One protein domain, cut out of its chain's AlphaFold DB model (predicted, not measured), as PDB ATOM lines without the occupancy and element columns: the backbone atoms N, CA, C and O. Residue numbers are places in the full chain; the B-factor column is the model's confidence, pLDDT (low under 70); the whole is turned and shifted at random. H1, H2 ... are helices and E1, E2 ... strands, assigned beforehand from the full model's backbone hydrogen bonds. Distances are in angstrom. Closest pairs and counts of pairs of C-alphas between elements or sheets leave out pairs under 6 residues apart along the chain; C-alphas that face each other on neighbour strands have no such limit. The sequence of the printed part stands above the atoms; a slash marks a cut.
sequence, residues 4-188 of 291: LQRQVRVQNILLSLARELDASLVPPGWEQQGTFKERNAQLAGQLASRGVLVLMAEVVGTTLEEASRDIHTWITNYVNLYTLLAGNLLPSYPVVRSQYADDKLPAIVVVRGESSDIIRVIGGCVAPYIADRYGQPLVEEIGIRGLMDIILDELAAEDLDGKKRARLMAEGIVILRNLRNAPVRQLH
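Overview. This is residues 4 to 188 of the 291 residues of an uncharacterized protein of Chloroflexi bacterium (UniProt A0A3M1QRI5). A small, strongly twisted sheet of four strands is covered by H3 on one face and by H1 on the other, with H2 at its level and H4 packed along E1. Beyond the sheet, H5 packs on H4 and H6 packs on H3 and H5, with H5 and H6 making the end of the domain away from H1, while H4 is near the middle of the whole. You are reading 185 printed residues with six named helices and four named strands, in the order H1 H2 E1 H3 E2 E3 H4 H5 H6 E4; the sheet runs E2 E3 E1 E4, all antiparallel. The class is mixed, helices and strands. The whole is compact, with a radius of gyration of the C-alphas of 16.6 A and spans of 49 by 40 by 27 A.

Along the chain. Find C-alpha 4 at (10.001, -1.369, 23.813); from there H1, residues 4 to 21, runs 25.7 A. After residues 22 to 35 come H2, residues 36 to 48, 18.4 A long, and E1, residues 52 to 58, 20.1 A long. Find C-alpha 64 at (27.730, -9.941, 34.989), where H3, residues 64 to 89, begins; it is the longest helix and runs 37.4 A. E2 is residues 96 to 100, 14.0 A, and E3 is residues 107 to 113, 19.4 A. H4, residues 116 to 132, spans 23.3 A; H5, residues 141 to 154, 20.1 A; and H6, residues 162 to 181, 28.4 A. E4, residues 185 to 187, spans 6.3 A and ends at C-alpha 187, (11.818, -15.035, 27.728).

Arrangement. Begin with the sheet, whose edge strands are E2 and E4. E2 and E3 form a hairpin, with N 97 and O 112 at 2.8 A, within hydrogen-bond range. Between E3 and E1 look at N 55 and O 109, 2.8 A, and between E1 and E4 at N 187 and O 56, 2.9 A. E1, H3 and E2 are a split strand-helix-strand unit, two strands running the same way with E3 between them, and its crossover is right-handed. With H1 and H3 on opposite faces there are three layers, helices on both faces of a sheet. H1 lies over E3 and E1 at a height over the sheet of 10.2 A. H2 stands at the sheet's level, and it touches H1 at a shallow tilt of 32 degrees, the same way, closest at the C-alphas of Gln 11 and Asn 40, 6.1 A. H4 is the hub, touching H2, H3 and H5, and it runs along the strands, at 12 degrees to E1 on the local plane. H4 and H5 form a helical hairpin, closest at the C-alphas of Val 121 and Ile 151, 6.5 A. H6 touches H3 at a shallow tilt of 14 degrees, opposite ways, closest at the C-alphas of Trp 74 and Leu 179, 5.9 A. H5 and H6 touch at a steep tilt of 57 degrees, closest at the C-alphas of Ile 144 and Ile 173, 6.3 A; neither is on the sheet. In H1, H2, H3, H5 and H6 every O i to N i+4 pair is within hydrogen-bond range, in H4 11 of 13.

Size, cuts and confidence. The two C-alphas farthest apart are those of Gly 29 and Lys 163, 50.5 A. The printed part has no cut, and the one long link is H1 to H2, 14 residues. The mean pLDDT of the printed part is 95.4; look for low confidence at residues 138 to 139, which are under 70.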
ATOM      1  N   LEU A   4      10.010  -1.745  25.235       92.56
ATOM      2  CA  LEU A   4      10.001  -1.369  23.813       92.56
ATOM      3  C   LEU A   4      11.395  -1.462  23.168       92.56
ATOM      4  O   LEU A   4      11.553  -2.014  22.085       92.56
ATOM      5  N   GLN A   5      12.435  -0.977  23.852       94.75
ATOM      6  CA  GLN A   5      13.816  -1.064  23.359       94.75
ATOM      7  C   GLN A   5      14.276  -2.523  23.243       94.75
ATOM      8  O   GLN A   5      14.947  -2.890  22.280       94.75
ATOM      9  N   ARG A   6      13.878  -3.367  24.208       94.31
ATOM     10  CA  ARG A   6      14.125  -4.817  24.180       94.31
ATOM     11  C   ARG A   6      13.489  -5.449  22.944       94.31
ATOM     12  O   ARG A   6      14.145  -6.196  22.229       94.31
ATOM     13  N   GLN A   7      12.229  -5.112  22.697       94.38
ATOM     14  CA  GLN A   7      11.443  -5.573  21.562       94.38
ATOM     15  C   GLN A   7      12.095  -5.200  20.222       94.38
ATOM     16  O   GLN A   7      12.375  -6.092  19.421       94.38
ATOM     17  N   VAL A   8      12.423  -3.921  20.014       95.88
ATOM     18  CA  VAL A   8      13.084  -3.428  18.789       95.88
ATOM     19  C   VAL A   8      14.431  -4.117  18.557       95.88
ATOM     20  O   VAL A   8      14.723  -4.544  17.442       95.88
ATOM     21  N   ARG A   9      15.240  -4.293  19.610       96.94
ATOM     22  CA  ARG A   9      16.528  -5.000  19.518       96.94
ATOM     23  C   ARG A   9      16.357  -6.436  19.011       96.94
ATOM     24  O   ARG A   9      17.065  -6.838  18.095       96.94
ATOM     25  N   VAL A  10      15.412  -7.185  19.578       97.19
ATOM     26  CA  VAL A  10      15.129  -8.572  19.167       97.19
ATOM     27  C   VAL A  10      14.651  -8.625  17.724       97.19
ATOM     28  O   VAL A  10      15.143  -9.448  16.959       97.19
ATOM     29  N   GLN A  11      13.745  -7.727  17.330       97.00
ATOM     30  CA  GLN A  11      13.263  -7.662  15.950       97.00
ATOM     31  C   GLN A  11      14.417  -7.423  14.972       97.00
ATOM     32  O   GLN A  11      14.518  -8.130  13.976       97.00
ATOM     33  N   ASN A  12      15.314  -6.477  15.262       97.69
ATOM     34  CA  ASN A  12      16.454  -6.192  14.389       97.69
ATOM     35  C   ASN A  12      17.366  -7.414  14.214       97.69
ATOM     36  O   ASN A  12      17.805  -7.689  13.100       97.69
ATOM     37  N   ILE A  13      17.605  -8.170  15.290       98.25
ATOM     38  CA  ILE A  13      18.383  -9.416  15.235       98.25
ATOM     39  C   ILE A  13      17.660 -10.471  14.392       98.25
ATOM     40  O   ILE A  13      18.272 -11.047  13.497       98.25
ATOM     41  N   LEU A  14      16.361 -10.690  14.618       98.19
ATOM     42  CA  LEU A  14      15.568 -11.646  13.839       98.19
ATOM     43  C   LEU A  14      15.534 -11.284  12.348       98.19
ATOM     44  O   LEU A  14      15.736 -12.154  11.508       98.19
ATOM     45  N   LEU A  15      15.338 -10.006  12.012       97.50
ATOM     46  CA  LEU A  15      15.352  -9.518  10.630       97.50
ATOM     47  C   LEU A  15      16.727  -9.685   9.979       97.50
ATOM     48  O   LEU A  15      16.808 -10.040   8.805       97.50
ATOM     49  N   SER A  16      17.805  -9.436  10.727       97.94
ATOM     50  CA  SER A  16      19.170  -9.652  10.241       97.94
ATOM     51  C   SER A  16      19.415 -11.125   9.917       97.94
ATOM     52  O   SER A  16      19.877 -11.436   8.823       97.94
ATOM     53  N   LEU A  17      19.055 -12.030  10.834       98.00
ATOM     54  CA  LEU A  17      19.183 -13.477  10.641       98.00
ATOM     55  C   LEU A  17      18.318 -13.979   9.482       98.00
ATOM     56  O   LEU A  17      18.771 -14.792   8.684       98.00
ATOM     57  N   ALA A  18      17.090 -13.473   9.362       97.75
ATOM     58  CA  ALA A  18      16.187 -13.841   8.282       97.75
ATOM     59  C   ALA A  18      16.749 -13.436   6.916       97.75
ATOM     60  O   ALA A  18      16.772 -14.256   6.009       97.75
ATOM     61  N   ARG A  19      17.281 -12.215   6.781       96.75
ATOM     62  CA  ARG A  19      17.911 -11.746   5.532       96.75
ATOM     63  C   ARG A  19      19.177 -12.521   5.171       96.75
ATOM     64  O   ARG A  19      19.433 -12.710   3.989       96.75
ATOM     65  N   GLU A  20      19.960 -12.933   6.166       97.19
ATOM     66  CA  GLU A  20      21.149 -13.771   5.961       97.19
ATOM     67  C   GLU A  20      20.774 -15.170   5.451       97.19
ATOM     68  O   GLU A  20      21.467 -15.718   4.597       97.19
ATOM     69  N   LEU A  21      19.688 -15.741   5.979       96.88
ATOM     70  CA  LEU A  21      19.289 -17.119   5.711       96.88
ATOM     71  C   LEU A  21      18.435 -17.261   4.446       96.88
ATOM     72  O   LEU A  21      18.727 -18.095   3.594       96.88
ATOM     73  N   ASP A  22      17.358 -16.482   4.353       94.94
ATOM     74  CA  ASP A  22      16.418 -16.472   3.234       94.94
ATOM     75  C   ASP A  22      15.568 -15.191   3.279       94.94
ATOM     76  O   ASP A  22      14.682 -15.027   4.124       94.94
ATOM     77  N   ALA A  23      15.808 -14.280   2.333       94.12
ATOM     78  CA  ALA A  23      15.091 -13.011   2.251       94.12
ATOM     79  C   ALA A  23      13.565 -13.183   2.100       94.12
ATOM     80  O   ALA A  23      12.819 -12.266   2.446       94.12
ATOM     81  N   SER A  24      13.081 -14.348   1.645       95.38
ATOM     82  CA  SER A  24      11.646 -14.620   1.523       95.38
ATOM     83  C   SER A  24      10.928 -14.730   2.874       95.38
ATOM     84  O   SER A  24       9.700 -14.680   2.905       95.38
ATOM     85  N   LEU A  25      11.659 -14.883   3.985       95.31
ATOM     86  CA  LEU A  25      11.094 -14.906   5.341       95.31
ATOM     87  C   LEU A  25      10.527 -13.543   5.769       95.31
ATOM     88  O   LEU A  25       9.699 -13.476   6.675       95.31
ATOM     89  N   VAL A  26      10.951 -12.456   5.115       95.62
ATOM     90  CA  VAL A  26      10.486 -11.091   5.390       95.62
ATOM     91  C   VAL A  26       9.940 -10.474   4.096       95.62
ATOM     92  O   VAL A  26      10.598  -9.625   3.487       95.62
ATOM     93  N   PRO A  27       8.751 -10.901   3.632       91.81
ATOM     94  CA  PRO A  27       8.156 -10.343   2.425       91.81
ATOM     95  C   PRO A  27       7.802  -8.852   2.605       91.81
ATOM     96  O   PRO A  27       7.628  -8.379   3.736       91.81
ATOM     97  N   PRO A  28       7.645  -8.089   1.507       93.88
ATOM     98  CA  PRO A  28       7.150  -6.717   1.575       93.88
ATOM     99  C   PRO A  28       5.838  -6.632   2.369       93.88
ATOM    100  O   PRO A  28       4.921  -7.420   2.151       93.88
ATOM    101  N   GLY A  29       5.751  -5.686   3.308       92.19
ATOM    102  CA  GLY A  29       4.576  -5.522   4.171       92.19
ATOM    103  C   GLY A  29       4.528  -6.443   5.398       92.19
ATOM    104  O   GLY A  29       3.577  -6.345   6.170       92.19
ATOM    105  N   TRP A  30       5.549  -7.275   5.644       92.44
ATOM    106  CA  TRP A  30       5.639  -8.119   6.848       92.44
ATOM    107  C   TRP A  30       5.432  -7.332   8.155       92.44
ATOM    108  O   TRP A  30       4.764  -7.799   9.073       92.44
ATOM    109  N   GLU A  31       5.917  -6.089   8.221       92.81
ATOM    110  CA  GLU A  31       5.767  -5.207   9.388       92.81
ATOM    111  C   GLU A  31       4.309  -4.852   9.727       92.81
ATOM    112  O   GLU A  31       4.032  -4.439  10.853       92.81
ATOM    113  N   GLN A  32       3.379  -5.024   8.784       92.62
ATOM    114  CA  GLN A  32       1.954  -4.719   8.954       92.62
ATOM    115  C   GLN A  32       1.146  -5.914   9.491       92.62
ATOM    116  O   GLN A  32      -0.025  -5.757   9.828       92.62
ATOM    117  N   GLN A  33       1.741  -7.107   9.590       89.94
ATOM    118  CA  GLN A  33       1.041  -8.314  10.035       89.94
ATOM    119  C   GLN A  33       0.969  -8.356  11.571       89.94
ATOM    120  O   GLN A  33       1.988  -8.517  12.226       89.94
ATOM    121  N   GLY A  34      -0.209  -8.193  12.178       92.56
ATOM    122  CA  GLY A  34      -0.427  -8.412  13.621       92.56
ATOM    123  C   GLY A  34       0.286  -7.442  14.577       92.56
ATOM    124  O   GLY A  34       0.645  -6.314  14.231       92.56
ATOM    125  N   THR A  35       0.470  -7.867  15.826       94.12
ATOM    126  CA  THR A  35       1.215  -7.119  16.847       94.12
ATOM    127  C   THR A  35       2.719  -7.378  16.754       94.12
ATOM    128  O   THR A  35       3.189  -8.368  16.196       94.12
ATOM    129  N   PHE A  36       3.508  -6.499  17.374       91.94
ATOM    130  CA  PHE A  36       4.964  -6.635  17.444       91.94
ATOM    131  C   PHE A  36       5.422  -7.997  18.001       91.94
ATOM    132  O   PHE A  36       6.348  -8.619  17.483       91.94
ATOM    133  N   LYS A  37       4.769  -8.459  19.076       93.50
ATOM    134  CA  LYS A  37       5.091  -9.726  19.741       93.50
ATOM    135  C   LYS A  37       4.788 -10.915  18.829       93.50
ATOM    136  O   LYS A  37       5.623 -11.806  18.719       93.50
ATOM    137  N   GLU A  38       3.631 -10.902  18.173       95.06
ATOM    138  CA  GLU A  38       3.205 -11.963  17.254       95.06
ATOM    139  C   GLU A  38       4.145 -12.073  16.056       95.06
ATOM    140  O   GLU A  38       4.596 -13.174  15.751       95.06
ATOM    141  N   ARG A  39       4.540 -10.945  15.449       95.69
ATOM    142  CA  ARG A  39       5.520 -10.933  14.350       95.69
ATOM    143  C   ARG A  39       6.843 -11.563  14.737       95.69
ATOM    144  O   ARG A  39       7.343 -12.439  14.036       95.69
ATOM    145  N   ASN A  40       7.412 -11.126  15.856       96.25
ATOM    146  CA  ASN A  40       8.692 -11.658  16.311       96.25
ATOM    147  C   ASN A  40       8.598 -13.148  16.640       96.25
ATOM    148  O   ASN A  40       9.529 -13.888  16.334       96.25
ATOM    149  N   ALA A  41       7.482 -13.588  17.223       96.50
ATOM    150  CA  ALA A  41       7.254 -14.997  17.499       96.50
ATOM    151  C   ALA A  41       7.141 -15.819  16.210       96.50
ATOM    152  O   ALA A  41       7.827 -16.828  16.058       96.50
ATOM    153  N   GLN A  42       6.347 -15.351  15.246       96.31
ATOM    154  CA  GLN A  42       6.198 -15.991  13.943       96.31
ATOM    155  C   GLN A  42       7.545 -16.105  13.219       96.31
ATOM    156  O   GLN A  42       7.903 -17.189  12.761       96.31
ATOM    157  N   LEU A  43       8.323 -15.020  13.165       97.69
ATOM    158  CA  LEU A  43       9.630 -15.017  12.509       97.69
ATOM    159  C   LEU A  43      10.641 -15.917  13.230       97.69
ATOM    160  O   LEU A  43      11.386 -16.640  12.575       97.69
ATOM    161  N   ALA A  44      10.640 -15.943  14.566       98.19
ATOM    162  CA  ALA A  44      11.467 -16.875  15.333       98.19
ATOM    163  C   ALA A  44      11.096 -18.346  15.062       98.19
ATOM    164  O   ALA A  44      11.984 -19.181  14.904       98.19
ATOM    165  N   GLY A  45       9.802 -18.666  14.943       97.69
ATOM    166  CA  GLY A  45       9.338 -20.006  14.564       97.69
ATOM    167  C   GLY A  45       9.734 -20.399  13.136       97.69
ATOM    168  O   GLY A  45      10.149 -21.535  12.888       97.69
ATOM    169  N   GLN A  46       9.673 -19.452  12.197       97.69
ATOM    170  CA  GLN A  46      10.125 -19.668  10.820       97.69
ATOM    171  C   GLN A  46      11.640 -19.895  10.742       97.69
ATOM    172  O   GLN A  46      12.078 -20.814  10.054       97.69
ATOM    173  N   LEU A  47      12.435 -19.119  11.486       98.31
ATOM    174  CA  LEU A  47      13.880 -19.332  11.612       98.31
ATOM    175  C   LEU A  47      14.192 -20.713  12.204       98.31
ATOM    176  O   LEU A  47      15.044 -21.424  11.667       98.31
ATOM    177  N   ALA A  48      13.460 -21.143  13.239       98.19
ATOM    178  CA  ALA A  48      13.647 -22.466  13.838       98.19
ATOM    179  C   ALA A  48      13.358 -23.590  12.830       98.19
ATOM    180  O   ALA A  48      14.129 -24.540  12.720       98.19
ATOM    181  N   SER A  49      12.319 -23.427  12.007       97.56
ATOM    182  CA  SER A  49      11.994 -24.345  10.903       97.56
ATOM    183  C   SER A  49      13.071 -24.402   9.810       97.56
ATOM    184  O   SER A  49      13.061 -25.310   8.986       97.56
ATOM    185  N   ARG A  50      14.014 -23.453   9.799       98.00
ATOM    186  CA  ARG A  50      15.179 -23.408   8.903       98.00
ATOM    187  C   ARG A  50      16.501 -23.701   9.630       98.00
ATOM    188  O   ARG A  50      17.565 -23.375   9.113       98.00
ATOM    189  N   GLY A  51      16.458 -24.297  10.825       97.88
ATOM    190  CA  GLY A  51      17.666 -24.689  11.564       97.88
ATOM    191  C   GLY A  51      18.295 -23.589  12.422       97.88
ATOM    192  O   GLY A  51      19.402 -23.777  12.925       97.88
ATOM    193  N   VAL A  52      17.607 -22.460  12.637       98.56
ATOM    194  CA  VAL A  52      18.096 -21.334  13.452       98.56
ATOM    195  C   VAL A  52      17.162 -21.065  14.634       98.56
ATOM    196  O   VAL A  52      16.111 -20.450  14.496       98.56
ATOM    197  N   LEU A  53      17.568 -21.476  15.831       98.56
ATOM    198  CA  LEU A  53      16.862 -21.187  17.076       98.56
ATOM    199  C   LEU A  53      17.375 -19.888  17.696       98.56
ATOM    200  O   LEU A  53      18.573 -19.731  17.931       98.56
ATOM    201  N   VAL A  54      16.460 -18.973  18.013       98.56
ATOM    202  CA  VAL A  54      16.771 -17.731  18.726       98.56
ATOM    203  C   VAL A  54      16.183 -17.796  20.128       98.56
ATOM    204  O   VAL A  54      14.990 -18.030  20.308       98.56
ATOM    205  N   LEU A  55      17.033 -17.584  21.126       98.44
ATOM    206  CA  LEU A  55      16.700 -17.653  22.542       98.44
ATOM    207  C   LEU A  55      16.968 -16.311  23.217       98.44
ATOM    208  O   LEU A  55      17.899 -15.591  22.859       98.44
ATOM    209  N   MET A  56      16.169 -15.993  24.231       97.94
ATOM    210  CA  MET A  56      16.347 -14.809  25.064       97.94
ATOM    211  C   MET A  56      16.479 -15.207  26.527       97.94
ATOM    212  O   MET A  56      15.606 -15.900  27.046       97.94
ATOM    213  N   ALA A  57      17.521 -14.719  27.191       97.44
ATOM    214  CA  ALA A  57      17.832 -15.047  28.576       97.44
ATOM    215  C   ALA A  57      17.987 -13.800  29.448       97.44
ATOM    216  O   ALA A  57      18.696 -12.853  29.105       97.44
ATOM    217  N   GLU A  58      17.353 -13.825  30.611       96.56
ATOM    218  CA  GLU A  58      17.455 -12.820  31.662       96.56
ATOM    219  C   GLU A  58      17.932 -13.508  32.947       96.56
ATOM    220  O   GLU A  58      17.387 -14.531  33.348       96.56
ATOM    221  N   VAL A  59      18.958 -12.959  33.596       94.44
ATOM    222  CA  VAL A  59      19.429 -13.420  34.911       94.44
ATOM    223  C   VAL A  59      19.178 -12.288  35.898       94.44
ATOM    224  O   VAL A  59      19.444 -11.127  35.583       94.44
ATOM    225  N   VAL A  60      18.596 -12.602  37.055       89.12
ATOM    226  CA  VAL A  60      18.180 -11.602  38.046       89.12
ATOM    227  C   VAL A  60      19.048 -11.728  39.292       89.12
ATOM    228  O   VAL A  60      19.159 -12.810  39.854       89.12
ATOM    229  N   GLY A  61      19.605 -10.605  39.753       84.56
ATOM    230  CA  GLY A  61      20.253 -10.520  41.065       84.56
ATOM    231  C   GLY A  61      21.676 -11.079  41.149       84.56
ATOM    232  O   GLY A  61      22.127 -11.353  42.255       84.56
ATOM    233  N   THR A  62      22.382 -11.238  40.027       91.50
ATOM    234  CA  THR A  62      23.768 -11.735  39.991       91.50
ATOM    235  C   THR A  62      24.718 -10.742  39.321       91.50
ATOM    236  O   THR A  62      24.295  -9.774  38.678       91.50
ATOM    237  N   THR A  63      26.022 -10.964  39.490       94.12
ATOM    238  CA  THR A  63      27.060 -10.210  38.773       94.12
ATOM    239  C   THR A  63      27.063 -10.555  37.278       94.12
ATOM    240  O   THR A  63      26.557 -11.597  36.860       94.12
ATOM    241  N   LEU A  64      27.657  -9.698  36.437       91.44
ATOM    242  CA  LEU A  64      27.730  -9.941  34.989       91.44
ATOM    243  C   LEU A  64      28.499 -11.231  34.643       91.44
ATOM    244  O   LEU A  64      28.131 -11.937  33.703       91.44
ATOM    245  N   GLU A  65      29.549 -11.546  35.402       93.81
ATOM    246  CA  GLU A  65      30.351 -12.762  35.220       93.81
ATOM    247  C   GLU A  65      29.547 -14.021  35.557       93.81
ATOM    248  O   GLU A  65      29.511 -14.967  34.768       93.81
ATOM    249  N   GLU A  66      28.835 -14.012  36.688       95.00
ATOM    250  CA  GLU A  66      27.940 -15.105  37.079       95.00
ATOM    251  C   GLU A  66      26.811 -15.281  36.065       95.00
ATOM    252  O   GLU A  66      26.592 -16.392  35.594       95.00
ATOM    253  N   ALA A  67      26.168 -14.185  35.648       94.81
ATOM    254  CA  ALA A  67      25.138 -14.222  34.616       94.81
ATOM    255  C   ALA A  67      25.665 -14.834  33.311       94.81
ATOM    256  O   ALA A  67      24.988 -15.657  32.697       94.81
ATOM    257  N   SER A  68      26.885 -14.482  32.898       95.50
ATOM    258  CA  SER A  68      27.507 -15.032  31.689       95.50
ATOM    259  C   SER A  68      27.753 -16.538  31.809       95.50
ATOM    260  O   SER A  68      27.425 -17.290  30.889       95.50
ATOM    261  N   ARG A  69      28.266 -17.000  32.957       96.62
ATOM    262  CA  ARG A  69      28.474 -18.427  33.253       96.62
ATOM    263  C   ARG A  69      27.158 -19.209  33.276       96.62
ATOM    264  O   ARG A  69      27.080 -20.304  32.713       96.62
ATOM    265  N   ASP A  70      26.132 -18.651  33.904       97.06
ATOM    266  CA  ASP A  70      24.821 -19.282  34.041       97.06
ATOM    267  C   ASP A  70      24.133 -19.402  32.677       97.06
ATOM    268  O   ASP A  70      23.653 -20.477  32.308       97.06
ATOM    269  N   ILE A  71      24.183 -18.336  31.869       97.56
ATOM    270  CA  ILE A  71      23.684 -18.344  30.490       97.56
ATOM    271  C   ILE A  71      24.461 -19.360  29.646       97.56
ATOM    272  O   ILE A  71      23.841 -20.136  28.923       97.56
ATOM    273  N   HIS A  72      25.790 -19.416  29.746       97.69
ATOM    274  CA  HIS A  72      26.592 -20.390  29.002       97.69
ATOM    275  C   HIS A  72      26.219 -21.840  29.349       97.69
ATOM    276  O   HIS A  72      26.039 -22.672  28.457       97.69
ATOM    277  N   THR A  73      26.041 -22.137  30.638       97.88
ATOM    278  CA  THR A  73      25.612 -23.461  31.115       97.88
ATOM    279  C   THR A  73      24.227 -23.818  30.572       97.88
ATOM    280  O   THR A  73      24.001 -24.925  30.085       97.88
ATOM    281  N   TRP A  74      23.302 -22.861  30.600       98.00
ATOM    282  CA  TRP A  74      21.957 -23.025  30.060       98.00
ATOM    283  C   TRP A  74      21.957 -23.293  28.544       98.00
ATOM    284  O   TRP A  74      21.338 -24.260  28.099       98.00
ATOM    285  N   ILE A  75      22.724 -22.534  27.754       98.31
ATOM    286  CA  ILE A  75      22.891 -22.766  26.305       98.31
ATOM    287  C   ILE A  75      23.515 -24.140  26.036       98.31
ATOM    288  O   ILE A  75      23.084 -24.851  25.127       98.31
ATOM    289  N   THR A  76      24.506 -24.538  26.836       98.50
ATOM    290  CA  THR A  76      25.172 -25.840  26.698       98.50
ATOM    291  C   THR A  76      24.173 -26.988  26.825       98.50
ATOM    292  O   THR A  76      24.265 -27.961  26.084       98.50
ATOM    293  N   ASN A  77      23.154 -26.869  27.680       98.50
ATOM    294  CA  ASN A  77      22.109 -27.887  27.764       98.50
ATOM    295  C   ASN A  77      21.230 -27.958  26.499       98.50
ATOM    296  O   ASN A  77      20.855 -29.058  26.099       98.50
ATOM    297  N   TYR A  78      20.952 -26.841  25.816       98.62
ATOM    298  CA  TYR A  78      20.292 -26.877  24.498       98.62
ATOM    299  C   TYR A  78      21.145 -27.591  23.447       98.62
ATOM    300  O   TYR A  78      20.638 -28.420  22.692       98.62
ATOM    301  N   VAL A  79      22.447 -27.300  23.425       98.56
ATOM    302  CA  VAL A  79      23.419 -27.953  22.535       98.56
ATOM    303  C   VAL A  79      23.513 -29.454  22.825       98.56
ATOM    304  O   VAL A  79      23.496 -30.263  21.896       98.56
ATOM    305  N   ASN A  80      23.540 -29.843  24.101       98.56
ATOM    306  CA  ASN A  80      23.549 -31.243  24.521       98.56
ATOM    307  C   ASN A  80      22.264 -31.963  24.104       98.56
ATOM    308  O   ASN A  80      22.340 -33.088  23.622       98.56
ATOM    309  N   LEU A  81      21.099 -31.317  24.238       98.69
ATOM    310  CA  LEU A  81      19.828 -31.895  23.799       98.69
ATOM    311  C   LEU A  81      19.813 -32.118  22.283       98.69
ATOM    312  O   LEU A  81      19.459 -33.206  21.836       98.69
ATOM    313  N   TYR A  82      20.249 -31.124  21.501       98.62
ATOM    314  CA  TYR A  82      20.395 -31.281  20.052       98.62
ATOM    315  C   TYR A  82      21.326 -32.451  19.721       98.62
ATOM    316  O   TYR A  82      20.961 -33.324  18.942       98.62
ATOM    317  N   THR A  83      22.512 -32.495  20.334       98.31
ATOM    318  CA  THR A  83      23.535 -33.513  20.051       98.31
ATOM    319  C   THR A  83      23.044 -34.913  20.410       98.31
ATOM    320  O   THR A  83      23.269 -35.861  19.660       98.31
ATOM    321  N   LEU A  84      22.327 -35.042  21.530       98.19
ATOM    322  CA  LEU A  84      21.699 -36.286  21.959       98.19
ATOM    323  C   LEU A  84      20.669 -36.775  20.928       98.19
ATOM    324  O   LEU A  84      20.702 -37.943  20.538       98.19
ATOM    325  N   LEU A  85      19.777 -35.892  20.471       98.19
ATOM    326  CA  LEU A  85      18.755 -36.223  19.475       98.19
ATOM    327  C   LEU A  85      19.390 -36.556  18.119       98.19
ATOM    328  O   LEU A  85      19.121 -37.617  17.559       98.19
ATOM    329  N   ALA A  86      20.287 -35.704  17.624       97.88
ATOM    330  CA  ALA A  86      20.960 -35.888  16.341       97.88
ATOM    331  C   ALA A  86      21.786 -37.179  16.321       97.88
ATOM    332  O   ALA A  86      21.651 -37.976  15.403       97.88
ATOM    333  N   GLY A  87      22.570 -37.453  17.366       97.44
ATOM    334  CA  GLY A  87      23.401 -38.656  17.431       97.44
ATOM    335  C   GLY A  87      22.612 -39.970  17.434       97.44
ATOM    336  O   GLY A  87      23.133 -40.987  16.980       97.44
ATOM    337  N   ASN A  88      21.366 -39.964  17.920       97.25
ATOM    338  CA  ASN A  88      20.527 -41.165  17.973       97.25
ATOM    339  C   ASN A  88      19.567 -41.297  16.782       97.25
ATOM    340  O   ASN A  88      19.281 -42.423  16.379       97.25
ATOM    341  N   LEU A  89      19.069 -40.181  16.241       97.00
ATOM    342  CA  LEU A  89      18.029 -40.168  15.203       97.00
ATOM    343  C   LEU A  89      18.573 -39.841  13.813       97.00
ATOM    344  O   LEU A  89      18.125 -40.397  12.817       97.00
ATOM    345  N   LEU A  90      19.533 -38.922  13.740       96.00
ATOM    346  CA  LEU A  90      19.995 -38.287  12.509       96.00
ATOM    347  C   LEU A  90      21.529 -38.153  12.525       96.00
ATOM    348  O   LEU A  90      22.052 -37.035  12.498       96.00
ATOM    349  N   PRO A  91      22.279 -39.273  12.574       94.12
ATOM    350  CA  PRO A  91      23.722 -39.260  12.838       94.12
ATOM    351  C   PRO A  91      24.543 -38.515  11.774       94.12
ATOM    352  O   PRO A  91      25.678 -38.128  12.040       94.12
ATOM    353  N   SER A  92      23.971 -38.280  10.590       96.56
ATOM    354  CA  SER A  92      24.577 -37.482   9.518       96.56
ATOM    355  C   SER A  92      24.576 -35.971   9.776       96.56
ATOM    356  O   SER A  92      25.232 -35.254   9.029       96.56
ATOM    357  N   TYR A  93      23.864 -35.486  10.801       95.88
ATOM    358  CA  TYR A  93      23.695 -34.055  11.096       95.88
ATOM    359  C   TYR A  93      24.160 -33.671  12.518       95.88
ATOM    360  O   TYR A  93      23.393 -33.074  13.288       95.88
ATOM    361  N   PRO A  94      25.391 -34.038  12.929       93.00
ATOM    362  CA  PRO A  94      25.831 -33.900  14.313       93.00
ATOM    363  C   PRO A  94      26.168 -32.457  14.702       93.00
ATOM    364  O   PRO A  94      26.308 -32.169  15.891       93.00
ATOM    365  N   VAL A  95      26.361 -31.548  13.738       97.38
ATOM    366  CA  VAL A  95      26.923 -30.233  14.045       97.38
ATOM    367  C   VAL A  95      25.840 -29.284  14.542       97.38
ATOM    368  O   VAL A  95      24.811 -29.053  13.905       97.38
ATOM    369  N   VAL A  96      26.135 -28.666  15.680       98.19
ATOM    370  CA  VAL A  96      25.385 -27.554  16.249       98.19
ATOM    371  C   VAL A  96      26.357 -26.509  16.770       98.19
ATOM    372  O   VAL A  96      27.439 -26.825  17.267       98.19
ATOM    373  N   ARG A  97      25.997 -25.238  16.618       98.19
ATOM    374  CA  ARG A  97      26.792 -24.094  17.062       98.19
ATOM    375  C   ARG A  97      25.897 -23.117  17.797       98.19
ATOM    376  O   ARG A  97      24.758 -22.906  17.399       98.19
ATOM    377  N   SER A  98      26.425 -22.483  18.833       98.00
ATOM    378  CA  SER A  98      25.734 -21.425  19.565       98.00
ATOM    379  C   SER A  98      26.602 -20.178  19.643       98.00
ATOM    380  O   SER A  98      27.803 -20.286  19.882       98.00
ATOM    381  N   GLN A  99      25.995 -19.007  19.494       97.94
ATOM    382  CA  GLN A  99      26.673 -17.720  19.619       97.94
ATOM    383  C   GLN A  99      25.746 -16.667  20.229       97.94
ATOM    384  O   GLN A  99      24.531 -16.712  20.040       97.94
ATOM    385  N   TYR A 100      26.321 -15.693  20.928       98.25
ATOM    386  CA  TYR A 100      25.595 -14.489  21.326       98.25
ATOM    387  C   TYR A 100      25.357 -13.605  20.095       98.25
ATOM    388  O   TYR A 100      26.215 -13.503  19.219       98.25
ATOM    389  N   ALA A 101      24.178 -12.992  20.005       97.88
ATOM    390  CA  ALA A 101      23.847 -12.057  18.932       97.88
ATOM    391  C   ALA A 101      24.484 -10.674  19.153       97.88
ATOM    392  O   ALA A 101      24.757  -9.966  18.189       97.88
ATOM    393  N   ASP A 102      24.699 -10.295  20.414       97.06
ATOM    394  CA  ASP A 102      25.430  -9.105  20.852       97.06
ATOM    395  C   ASP A 102      25.833  -9.252  22.341       97.06
ATOM    396  O   ASP A 102      25.459 -10.224  23.003       97.06
ATOM    397  N   ASP A 103      26.545  -8.258  22.882       95.69
ATOM    398  CA  ASP A 103      27.053  -8.252  24.265       95.69
ATOM    399  C   ASP A 103      26.110  -7.543  25.266       95.69
ATOM    400  O   ASP A 103      26.554  -6.904  26.222       95.69
ATOM    401  N   LYS A 104      24.786  -7.570  25.037       95.19
ATOM    402  CA  LYS A 104      23.799  -6.829  25.854       95.19
ATOM    403  C   LYS A 104      22.856  -7.755  26.625       95.19
ATOM    404  O   LYS A 104      22.439  -8.796  26.125       95.19
ATOM    405  N   LEU A 105      22.397  -7.304  27.799       94.25
ATOM    406  CA  LEU A 105      21.364  -7.984  28.596       94.25
ATOM    407  C   LEU A 105      19.941  -7.425  28.334       94.25
ATOM    408  O   LEU A 105      19.786  -6.212  28.146       94.25
ATOM    409  N   PRO A 106      18.877  -8.262  28.312       96.12
ATOM    410  CA  PRO A 106      18.911  -9.730  28.346       96.12
ATOM    411  C   PRO A 106      19.677 -10.286  27.143       96.12
ATOM    412  O   PRO A 106      19.657  -9.667  26.075       96.12
ATOM    413  N   ALA A 107      20.380 -11.397  27.341       97.62
ATOM    414  CA  ALA A 107      21.193 -12.012  26.304       97.62
ATOM    415  C   ALA A 107      20.292 -12.580  25.209       97.62
ATOM    416  O   ALA A 107      19.251 -13.175  25.497       97.62
ATOM    417  N   ILE A 108      20.701 -12.391  23.959       98.31
ATOM    418  CA  ILE A 108      20.055 -13.002  22.801       98.31
ATOM    419  C   ILE A 108      21.059 -13.987  22.225       98.31
ATOM    420  O   ILE A 108      22.175 -13.605  21.882       98.31
ATOM    421  N   VAL A 109      20.674 -15.254  22.171       98.50
ATOM    422  CA  VAL A 109      21.545 -16.354  21.760       98.50
ATOM    423  C   VAL A 109      20.958 -16.979  20.511       98.50
ATOM    424  O   VAL A 109      19.759 -17.234  20.441       98.50
ATOM    425  N   VAL A 110      21.815 -17.242  19.536       98.69
ATOM    426  CA  VAL A 110      21.469 -17.932  18.300       98.69
ATOM    427  C   VAL A 110      22.106 -19.311  18.335       98.69
ATOM    428  O   VAL A 110      23.323 -19.427  18.481       98.69
ATOM    429  N   VAL A 111      21.292 -20.351  18.192       98.69
ATOM    430  CA  VAL A 111      21.722 -21.745  18.077       98.69
ATOM    431  C   VAL A 111      21.397 -22.222  16.665       98.69
ATOM    432  O   VAL A 111      20.246 -22.168  16.241       98.69
ATOM    433  N   ARG A 112      22.411 -22.662  15.920       98.69
ATOM    434  CA  ARG A 112      22.279 -23.184  14.556       98.69
ATOM    435  C   ARG A 112      22.614 -24.665  14.545       98.69
ATOM    436  O   ARG A 112      23.710 -25.029  14.965       98.69
ATOM    437  N   GLY A 113      21.687 -25.491  14.077       98.25
ATOM    438  CA  GLY A 113      21.881 -26.932  13.907       98.25
ATOM    439  C   GLY A 113      21.771 -27.326  12.439       98.25
ATOM    440  O   GLY A 113      21.029 -26.697  11.690       98.25
ATOM    441  N   GLU A 114      22.506 -28.358  12.029       97.75
ATOM    442  CA  GLU A 114      22.425 -28.903  10.666       97.75
ATOM    443  C   GLU A 114      21.063 -29.547  10.357       97.75
ATOM    444  O   GLU A 114      20.581 -29.455   9.231       97.75
ATOM    445  N   SER A 115      20.419 -30.165  11.350       98.00
ATOM    446  CA  SER A 115      19.059 -30.692  11.235       98.00
ATOM    447  C   SER A 115      18.042 -29.617  11.612       98.00
ATOM    448  O   SER A 115      17.861 -29.282  12.790       98.00
ATOM    449  N   SER A 116      17.332 -29.104  10.605       97.69
ATOM    450  CA  SER A 116      16.224 -28.171  10.809       97.69
ATOM    451  C   SER A 116      15.081 -28.789  11.606       97.69
ATOM    452  O   SER A 116      14.471 -28.084  12.398       97.69
ATOM    453  N   ASP A 117      14.818 -30.091  11.463       97.88
ATOM    454  CA  ASP A 117      13.727 -30.763  12.177       97.88
ATOM    455  C   ASP A 117      13.971 -30.812  13.685       97.88
ATOM    456  O   ASP A 117      13.076 -30.483  14.465       97.88
ATOM    457  N   ILE A 118      15.201 -31.118  14.111       98.25
ATOM    458  CA  ILE A 118      15.560 -31.098  15.535       98.25
ATOM    459  C   ILE A 118      15.483 -29.672  16.084       98.25
ATOM    460  O   ILE A 118      14.905 -29.457  17.149       98.25
ATOM    461  N   ILE A 119      16.028 -28.682  15.368       98.56
ATOM    462  CA  ILE A 119      15.966 -27.282  15.811       98.56
ATOM    463  C   ILE A 119      14.522 -26.781  15.878       98.56
ATOM    464  O   ILE A 119      14.165 -26.106  16.845       98.56
ATOM    465  N   ARG A 120      13.685 -27.139  14.900       98.19
ATOM    466  CA  ARG A 120      12.251 -26.850  14.885       98.19
ATOM    467  C   ARG A 120      11.605 -27.408  16.150       98.19
ATOM    468  O   ARG A 120      11.043 -26.631  16.915       98.19
ATOM    469  N   VAL A 121      11.758 -28.703  16.427       98.12
ATOM    470  CA  VAL A 121      11.164 -29.362  17.606       98.12
ATOM    471  C   VAL A 121      11.680 -28.775  18.922       98.12
ATOM    472  O   VAL A 121      10.889 -28.456  19.807       98.12
ATOM    473  N   ILE A 122      12.984 -28.523  19.061       98.44
ATOM    474  CA  ILE A 122      13.520 -27.838  20.249       98.44
ATOM    475  C   ILE A 122      12.914 -26.433  20.377       98.44
ATOM    476  O   ILE A 122      12.498 -26.030  21.464       98.44
ATOM    477  N   GLY A 123      12.833 -25.689  19.277       97.94
ATOM    478  CA  GLY A 123      12.312 -24.329  19.254       97.94
ATOM    479  C   GLY A 123      10.824 -24.232  19.567       97.94
ATOM    480  O   GLY A 123      10.427 -23.280  20.226       97.94
ATOM    481  N   GLY A 124      10.015 -25.197  19.139       97.12
ATOM    482  CA  GLY A 124       8.563 -25.151  19.308       97.12
ATOM    483  C   GLY A 124       7.977 -26.119  20.331       97.12
ATOM    484  O   GLY A 124       6.771 -26.097  20.555       97.12
ATOM    485  N   CYS A 125       8.785 -26.957  20.971       96.69
ATOM    486  CA  CYS A 125       8.348 -27.775  22.103       96.69
ATOM    487  C   CYS A 125       9.109 -27.374  23.367       96.69
ATOM    488  O   CYS A 125       8.503 -27.006  24.370       96.69
ATOM    489  N   VAL A 126      10.444 -27.390  23.315       97.38
ATOM    490  CA  VAL A 126      11.292 -27.216  24.504       97.38
ATOM    491  C   VAL A 126      11.382 -25.755  24.921       97.38
ATOM    492  O   VAL A 126      11.113 -25.428  26.071       97.38
ATOM    493  N   ALA A 127      11.776 -24.865  24.011       97.69
ATOM    494  CA  ALA A 127      11.982 -23.454  24.325       97.69
ATOM    495  C   ALA A 127      10.747 -22.781  24.964       97.69
ATOM    496  O   ALA A 127      10.899 -22.216  26.049       97.69
ATOM    497  N   PRO A 128       9.539 -22.851  24.379       96.50
ATOM    498  CA  PRO A 128       8.350 -22.276  25.007       96.50
ATOM    499  C   PRO A 128       7.986 -22.969  26.333       96.50
ATOM    500  O   PRO A 128       7.684 -22.273  27.301       96.50
ATOM    501  N   TYR A 129       8.145 -24.296  26.448       95.25
ATOM    502  CA  TYR A 129       7.912 -25.012  27.713       95.25
ATOM    503  C   TYR A 129       8.808 -24.505  28.852       95.25
ATOM    504  O   TYR A 129       8.331 -24.241  29.957       95.25
ATOM    505  N   ILE A 130      10.109 -24.337  28.593       95.94
ATOM    506  CA  ILE A 130      11.061 -23.832  29.593       95.94
ATOM    507  C   ILE A 130      10.728 -22.384  29.985       95.94
ATOM    508  O   ILE A 130      10.792 -22.046  31.168       95.94
ATOM    509  N   ALA A 131      10.323 -21.545  29.025       96.00
ATOM    510  CA  ALA A 131       9.917 -20.167  29.292       96.00
ATOM    511  C   ALA A 131       8.663 -20.083  30.186       96.00
ATOM    512  O   ALA A 131       8.647 -19.309  31.143       96.00
ATOM    513  N   ASP A 132       7.642 -20.902  29.916       93.81
ATOM    514  CA  ASP A 132       6.369 -20.876  30.648       93.81
ATOM    515  C   ASP A 132       6.469 -21.456  32.064       93.81
ATOM    516  O   ASP A 132       5.751 -21.037  32.975       93.81
ATOM    517  N   ARG A 133       7.364 -22.429  32.267       92.00
ATOM    518  CA  ARG A 133       7.536 -23.131  33.549       92.00
ATOM    519  C   ARG A 133       8.597 -22.511  34.457       92.00
ATOM    520  O   ARG A 133       8.835 -23.033  35.551       92.00
ATOM    521  N   TYR A 134       9.211 -21.400  34.050       90.62
ATOM    522  CA  TYR A 134      10.186 -20.694  34.875       90.62
ATOM    523  C   TYR A 134       9.565 -20.221  36.199       90.62
ATOM    524  O   TYR A 134       8.516 -19.579  36.221       90.62
ATOM    525  N   GLY A 135      10.225 -20.531  37.316       87.25
ATOM    526  CA  GLY A 135       9.769 -20.156  38.658       87.25
ATOM    527  C   GLY A 135       8.585 -20.968  39.201       87.25
ATOM    528  O   GLY A 135       8.168 -20.731  40.332       87.25
ATOM    529  N   GLN A 136       8.051 -21.937  38.446       87.94
ATOM    530  CA  GLN A 136       7.008 -22.837  38.945       87.94
ATOM    531  C   GLN A 136       7.621 -23.997  39.759       87.94
ATOM    532  O   GLN A 136       8.645 -24.553  39.340       87.94
ATOM    533  N   PRO A 137       7.002 -24.414  40.885       79.19
ATOM    534  CA  PRO A 137       7.527 -25.468  41.756       79.19
ATOM    535  C   PRO A 137       7.716 -26.810  41.031       79.19
ATOM    536  O   PRO A 137       7.019 -27.136  40.071       79.19
ATOM    537  N   LEU A 138       8.685 -27.606  41.498       65.94
ATOM    538  CA  LEU A 138       9.304 -28.748  40.798       65.94
ATOM    539  C   LEU A 138       8.372 -29.944  40.469       65.94
ATOM    540  O   LEU A 138       8.835 -30.936  39.923       65.94
ATOM    541  N   VAL A 139       7.070 -29.871  40.737       55.78
ATOM    542  CA  VAL A 139       6.193 -31.045  40.930       55.78
ATOM    543  C   VAL A 139       5.894 -31.873  39.657       55.78
ATOM    544  O   VAL A 139       5.446 -33.007  39.762       55.78
ATOM    545  N   GLU A 140       6.197 -31.406  38.446       71.31
ATOM    546  CA  GLU A 140       5.818 -32.118  37.210       71.31
ATOM    547  C   GLU A 140       6.955 -32.948  36.569       71.31
ATOM    548  O   GLU A 140       7.339 -32.705  35.424       71.31
ATOM    549  N   GLU A 141       7.476 -33.983  37.245       80.25
ATOM    550  CA  GLU A 141       8.316 -35.002  36.566       80.25
ATOM    551  C   GLU A 141       7.570 -35.626  35.370       80.25
ATOM    552  O   GLU A 141       8.157 -35.869  34.312       80.25
ATOM    553  N   ILE A 142       6.250 -35.779  35.515       85.69
ATOM    554  CA  ILE A 142       5.328 -36.204  34.457       85.69
ATOM    555  C   ILE A 142       5.363 -35.240  33.261       85.69
ATOM    556  O   ILE A 142       5.365 -35.698  32.123       85.69
ATOM    557  N   GLY A 143       5.446 -33.926  33.496       89.50
ATOM    558  CA  GLY A 143       5.476 -32.920  32.431       89.50
ATOM    559  C   GLY A 143       6.744 -33.004  31.580       89.50
ATOM    560  O   GLY A 143       6.660 -32.984  30.356       89.50
ATOM    561  N   ILE A 144       7.913 -33.183  32.207       93.44
ATOM    562  CA  ILE A 144       9.185 -33.353  31.482       93.44
ATOM    563  C   ILE A 144       9.207 -34.678  30.711       93.44
ATOM    564  O   ILE A 144       9.688 -34.725  29.579       93.44
ATOM    565  N   ARG A 145       8.677 -35.755  31.304       94.75
ATOM    566  CA  ARG A 145       8.560 -37.051  30.625       94.75
ATOM    567  C   ARG A 145       7.645 -36.957  29.405       94.75
ATOM    568  O   ARG A 145       8.058 -37.366  28.328       94.75
ATOM    569  N   GLY A 146       6.460 -36.366  29.571       93.19
ATOM    570  CA  GLY A 146       5.508 -36.144  28.483       93.19
ATOM    571  C   GLY A 146       6.078 -35.254  27.379       93.19
ATOM    572  O   GLY A 146       5.903 -35.560  26.206       93.19
ATOM    573  N   LEU A 147       6.837 -34.210  27.734       94.88
ATOM    574  CA  LEU A 147       7.551 -33.389  26.754       94.88
ATOM    575  C   LEU A 147       8.552 -34.215  25.937       94.88
ATOM    576  O   LEU A 147       8.650 -34.022  24.729       94.88
ATOM    577  N   MET A 148       9.288 -35.131  26.567       97.12
ATOM    578  CA  MET A 148      10.232 -35.981  25.844       97.12
ATOM    579  C   MET A 148       9.524 -36.982  24.921       97.12
ATOM    580  O   MET A 148       9.986 -37.179  23.801       97.12
ATOM    581  N   ASP A 149       8.391 -37.557  25.339       95.94
ATOM    582  CA  ASP A 149       7.564 -38.388  24.451       95.94
ATOM    583  C   ASP A 149       7.089 -37.573  23.230       95.94
ATOM    584  O   ASP A 149       7.319 -37.990  22.101       95.94
ATOM    585  N   ILE A 150       6.577 -36.351  23.438       95.50
ATOM    586  CA  ILE A 150       6.186 -35.431  22.353       95.50
ATOM    587  C   ILE A 150       7.349 -35.149  21.392       95.50
ATOM    588  O   ILE A 150       7.155 -35.149  20.180       95.50
ATOM    589  N   ILE A 151       8.555 -34.888  21.908       96.94
ATOM    590  CA  ILE A 151       9.742 -34.624  21.079       96.94
ATOM    591  C   ILE A 151      10.059 -35.827  20.187       96.94
ATOM    592  O   ILE A 151      10.374 -35.646  19.012       96.94
ATOM    593  N   LEU A 152      10.005 -37.042  20.737       97.19
ATOM    594  CA  LEU A 152      10.283 -38.260  19.981       97.19
ATOM    595  C   LEU A 152       9.208 -38.534  18.927       97.19
ATOM    596  O   LEU A 152       9.556 -38.904  17.807       97.19
ATOM    597  N   ASP A 153       7.941 -38.292  19.254       96.25
ATOM    598  CA  ASP A 153       6.828 -38.433  18.314       96.25
ATOM    599  C   ASP A 153       6.940 -37.411  17.164       96.25
ATOM    600  O   ASP A 153       6.785 -37.754  15.996       96.25
ATOM    601  N   GLU A 154       7.292 -36.154  17.460       96.25
ATOM    602  CA  GLU A 154       7.513 -35.105  16.447       96.25
ATOM    603  C   GLU A 154       8.703 -35.373  15.522       96.25
ATOM    604  O   GLU A 154       8.737 -34.881  14.392       96.25
ATOM    605  N   LEU A 155       9.689 -36.127  16.004       96.94
ATOM    606  CA  LEU A 155      10.856 -36.548  15.232       96.94
ATOM    607  C   LEU A 155      10.665 -37.932  14.593       96.94
ATOM    608  O   LEU A 155      11.638 -38.493  14.091       96.94
ATOM    609  N   ALA A 156       9.438 -38.471  14.612       95.75
ATOM    610  CA  ALA A 156       9.081 -39.778  14.063       95.75
ATOM    611  C   ALA A 156      10.019 -40.906  14.539       95.75
ATOM    612  O   ALA A 156      10.408 -41.791  13.779       95.75
ATOM    613  N   ALA A 157      10.402 -40.883  15.818       94.31
ATOM    614  CA  ALA A 157      11.356 -41.823  16.404       94.31
ATOM    615  C   ALA A 157      10.736 -43.193  16.771       94.31
ATOM    616  O   ALA A 157      11.236 -43.880  17.666       94.31
ATOM    617  N   GLU A 158       9.644 -43.583  16.106       93.56
ATOM    618  CA  GLU A 158       8.882 -44.815  16.364       93.56
ATOM    619  C   GLU A 158       9.690 -46.081  16.035       93.56
ATOM    620  O   GLU A 158       9.559 -47.095  16.718       93.56
ATOM    621  N   ASP A 159      10.603 -45.989  15.063       94.44
ATOM    622  CA  ASP A 159      11.449 -47.101  14.608       94.44
ATOM    623  C   ASP A 159      12.650 -47.393  15.531       94.44
ATOM    624  O   ASP A 159      13.450 -48.302  15.277       94.44
ATOM    625  N   LEU A 160      12.830 -46.626  16.613       95.62
ATOM    626  CA  LEU A 160      13.902 -46.887  17.569       95.62
ATOM    627  C   LEU A 160      13.661 -48.190  18.337       95.62
ATOM    628  O   LEU A 160      12.620 -48.392  18.957       95.62
ATOM    629  N   ASP A 161      14.707 -49.016  18.431       97.06
ATOM    630  CA  ASP A 161      14.731 -50.148  19.361       97.06
ATOM    631  C   ASP A 161      14.357 -49.702  20.786       97.06
ATOM    632  O   ASP A 161      14.830 -48.671  21.279       97.06
ATOM    633  N   GLY A 162      13.556 -50.514  21.482       96.31
ATOM    634  CA  GLY A 162      13.012 -50.165  22.794       96.31
ATOM    635  C   GLY A 162      14.082 -49.799  23.830       96.31
ATOM    636  O   GLY A 162      13.869 -48.886  24.631       96.31
ATOM    637  N   LYS A 163      15.268 -50.431  23.791       97.31
ATOM    638  CA  LYS A 163      16.373 -50.076  24.699       97.31
ATOM    639  C   LYS A 163      16.989 -48.729  24.331       97.31
ATOM    640  O   LYS A 163      17.288 -47.940  25.227       97.31
ATOM    641  N   LYS A 164      17.163 -48.447  23.034       97.06
ATOM    642  CA  LYS A 164      17.659 -47.145  22.553       97.06
ATOM    643  C   LYS A 164      16.682 -46.024  22.893       97.06
ATOM    644  O   LYS A 164      17.112 -45.017  23.447       97.06
ATOM    645  N   ARG A 165      15.379 -46.223  22.658       97.19
ATOM    646  CA  ARG A 165      14.327 -45.259  23.018       97.19
ATOM    647  C   ARG A 165      14.323 -44.979  24.521       97.19
ATOM    648  O   ARG A 165      14.352 -43.823  24.923       97.19
ATOM    649  N   ALA A 166      14.354 -46.019  25.360       97.06
ATOM    650  CA  ALA A 166      14.381 -45.860  26.816       97.06
ATOM    651  C   ALA A 166      15.618 -45.086  27.303       97.06
ATOM    652  O   ALA A 166      15.509 -44.227  28.180       97.06
ATOM    653  N   ARG A 167      16.786 -45.359  26.714       97.94
ATOM    654  CA  ARG A 167      18.023 -44.633  27.015       97.94
ATOM    655  C   ARG A 167      17.937 -43.165  26.594       97.94
ATOM    656  O   ARG A 167      18.226 -42.292  27.406       97.94
ATOM    657  N   LEU A 168      17.501 -42.905  25.362       97.62
ATOM    658  CA  LEU A 168      17.321 -41.556  24.824       97.62
ATOM    659  C   LEU A 168      16.347 -40.736  25.684       97.62
ATOM    660  O   LEU A 168      16.635 -39.590  26.016       97.62
ATOM    661  N   MET A 169      15.242 -41.352  26.114       97.62
ATOM    662  CA  MET A 169      14.291 -40.758  27.056       97.62
ATOM    663  C   MET A 169      14.954 -40.387  28.384       97.62
ATOM    664  O   MET A 169      14.812 -39.259  28.849       97.62
ATOM    665  N   ALA A 170      15.684 -41.318  29.003       97.56
ATOM    666  CA  ALA A 170      16.319 -41.084  30.298       97.56
ATOM    667  C   ALA A 170      17.354 -39.949  30.235       97.56
ATOM    668  O   ALA A 170      17.330 -39.048  31.075       97.56
ATOM    669  N   GLU A 171      18.226 -39.958  29.224       98.31
ATOM    670  CA  GLU A 171      19.243 -38.920  29.025       98.31
ATOM    671  C   GLU A 171      18.602 -37.561  28.686       98.31
ATOM    672  O   GLU A 171      18.972 -36.538  29.266       98.31
ATOM    673  N   GLY A 172      17.575 -37.548  27.829       98.00
ATOM    674  CA  GLY A 172      16.842 -36.335  27.462       98.00
ATOM    675  C   GLY A 172      16.140 -35.688  28.656       98.00
ATOM    676  O   GLY A 172      16.262 -34.482  28.869       98.00
ATOM    677  N   ILE A 173      15.485 -36.487  29.505       96.94
ATOM    678  CA  ILE A 173      14.829 -36.012  30.732       96.94
ATOM    679  C   ILE A 173      15.834 -35.333  31.673       96.94
ATOM    680  O   ILE A 173      15.512 -34.300  32.262       96.94
ATOM    681  N   VAL A 174      17.050 -35.873  31.815       97.12
ATOM    682  CA  VAL A 174      18.101 -35.248  32.638       97.12
ATOM    683  C   VAL A 174      18.471 -33.867  32.090       97.12
ATOM    684  O   VAL A 174      18.519 -32.902  32.854       97.12
ATOM    685  N   ILE A 175      18.660 -33.737  30.775       98.00
ATOM    686  CA  ILE A 175      18.994 -32.451  30.143       98.00
ATOM    687  C   ILE A 175      17.846 -31.440  30.302       98.00
ATOM    688  O   ILE A 175      18.086 -30.288  30.662       98.00
ATOM    689  N   LEU A 176      16.595 -31.866  30.101       96.62
ATOM    690  CA  LEU A 176      15.416 -31.010  30.269       96.62
ATOM    691  C   LEU A 176      15.246 -30.529  31.719       96.62
ATOM    692  O   LEU A 176      14.901 -29.368  31.947       96.62
ATOM    693  N   ARG A 177      15.547 -31.377  32.713       95.38
ATOM    694  CA  ARG A 177      15.596 -30.961  34.127       95.38
ATOM    695  C   ARG A 177      16.666 -29.900  34.356       95.38
ATOM    696  O   ARG A 177      16.390 -28.912  35.029       95.38
ATOM    697  N   ASN A 178      17.854 -30.078  33.781       95.94
ATOM    698  CA  ASN A 178      18.936 -29.102  33.905       95.94
ATOM    699  C   ASN A 178      18.568 -27.757  33.263       95.94
ATOM    700  O   ASN A 178      18.836 -26.718  33.858       95.94
ATOM    701  N   LEU A 179      17.907 -27.765  32.098       96.38
ATOM    702  CA  LEU A 179      17.385 -26.549  31.461       96.38
ATOM    703  C   LEU A 179      16.380 -25.826  32.355       96.38
ATOM    704  O   LEU A 179      16.490 -24.618  32.540       96.38
ATOM    705  N   ARG A 180      15.420 -26.562  32.921       93.75
ATOM    706  CA  ARG A 180      14.374 -25.997  33.780       93.75
ATOM    707  C   ARG A 180      14.932 -25.428  35.085       93.75
ATOM    708  O   ARG A 180      14.459 -24.397  35.551       93.75
ATOM    709  N   ASN A 181      15.900 -26.119  35.681       93.94
ATOM    710  CA  ASN A 181      16.489 -25.751  36.967       93.94
ATOM    711  C   ASN A 181      17.612 -24.715  36.838       93.94
ATOM    712  O   ASN A 181      18.176 -24.305  37.853       93.94
ATOM    713  N   ALA A 182      17.970 -24.311  35.617       95.38
ATOM    714  CA  ALA A 182      18.975 -23.285  35.406       95.38
ATOM    715  C   ALA A 182      18.521 -21.954  36.041       95.38
ATOM    716  O   ALA A 182      17.348 -21.591  35.922       95.38
ATOM    717  N   PRO A 183      19.432 -21.173  36.652       96.00
ATOM    718  CA  PRO A 183      19.126 -19.852  37.210       96.00
ATOM    719  C   PRO A 183      18.978 -18.780  36.108       96.00
ATOM    720  O   PRO A 183      19.423 -17.645  36.246       96.00
ATOM    721  N   VAL A 184      18.368 -19.143  34.979       96.88
ATOM    722  CA  VAL A 184      18.206 -18.306  33.792       96.88
ATOM    723  C   VAL A 184      16.728 -18.235  33.449       96.88
ATOM    724  O   VAL A 184      16.101 -19.238  33.112       96.88
ATOM    725  N   ARG A 185      16.167 -17.028  33.487       97.44
ATOM    726  CA  ARG A 185      14.812 -16.771  33.016       97.44
ATOM    727  C   ARG A 185      14.815 -16.676  31.503       97.44
ATOM    728  O   ARG A 185      15.221 -15.664  30.930       97.44
ATOM    729  N   GLN A 186      14.305 -17.711  30.855       97.50
ATOM    730  CA  GLN A 186      14.039 -17.644  29.430       97.50
ATOM    731  C   GLN A 186      12.820 -16.758  29.153       97.50
ATOM    732  O   GLN A 186      11.770 -16.907  29.776       97.50
ATOM    733  N   LEU A 187      12.947 -15.833  28.202       96.50
ATOM    734  CA  LEU A 187      11.818 -15.035  27.728       96.50
ATOM    735  C   LEU A 187      11.152 -15.737  26.545       96.50
ATOM    736  O   LEU A 187      11.827 -16.236  25.644       96.50
ATOM    737  N   HIS A 188       9.820 -15.740  26.540       95.62
ATOM    738  CA  HIS A 188       9.041 -16.349  25.471       95.62
ATOM    739  C   HIS A 188       9.280 -15.601  24.152       95.62
ATOM    740  O   HIS A 188       8.954 -14.416  24.032       95.62
TER     741      HIS A 188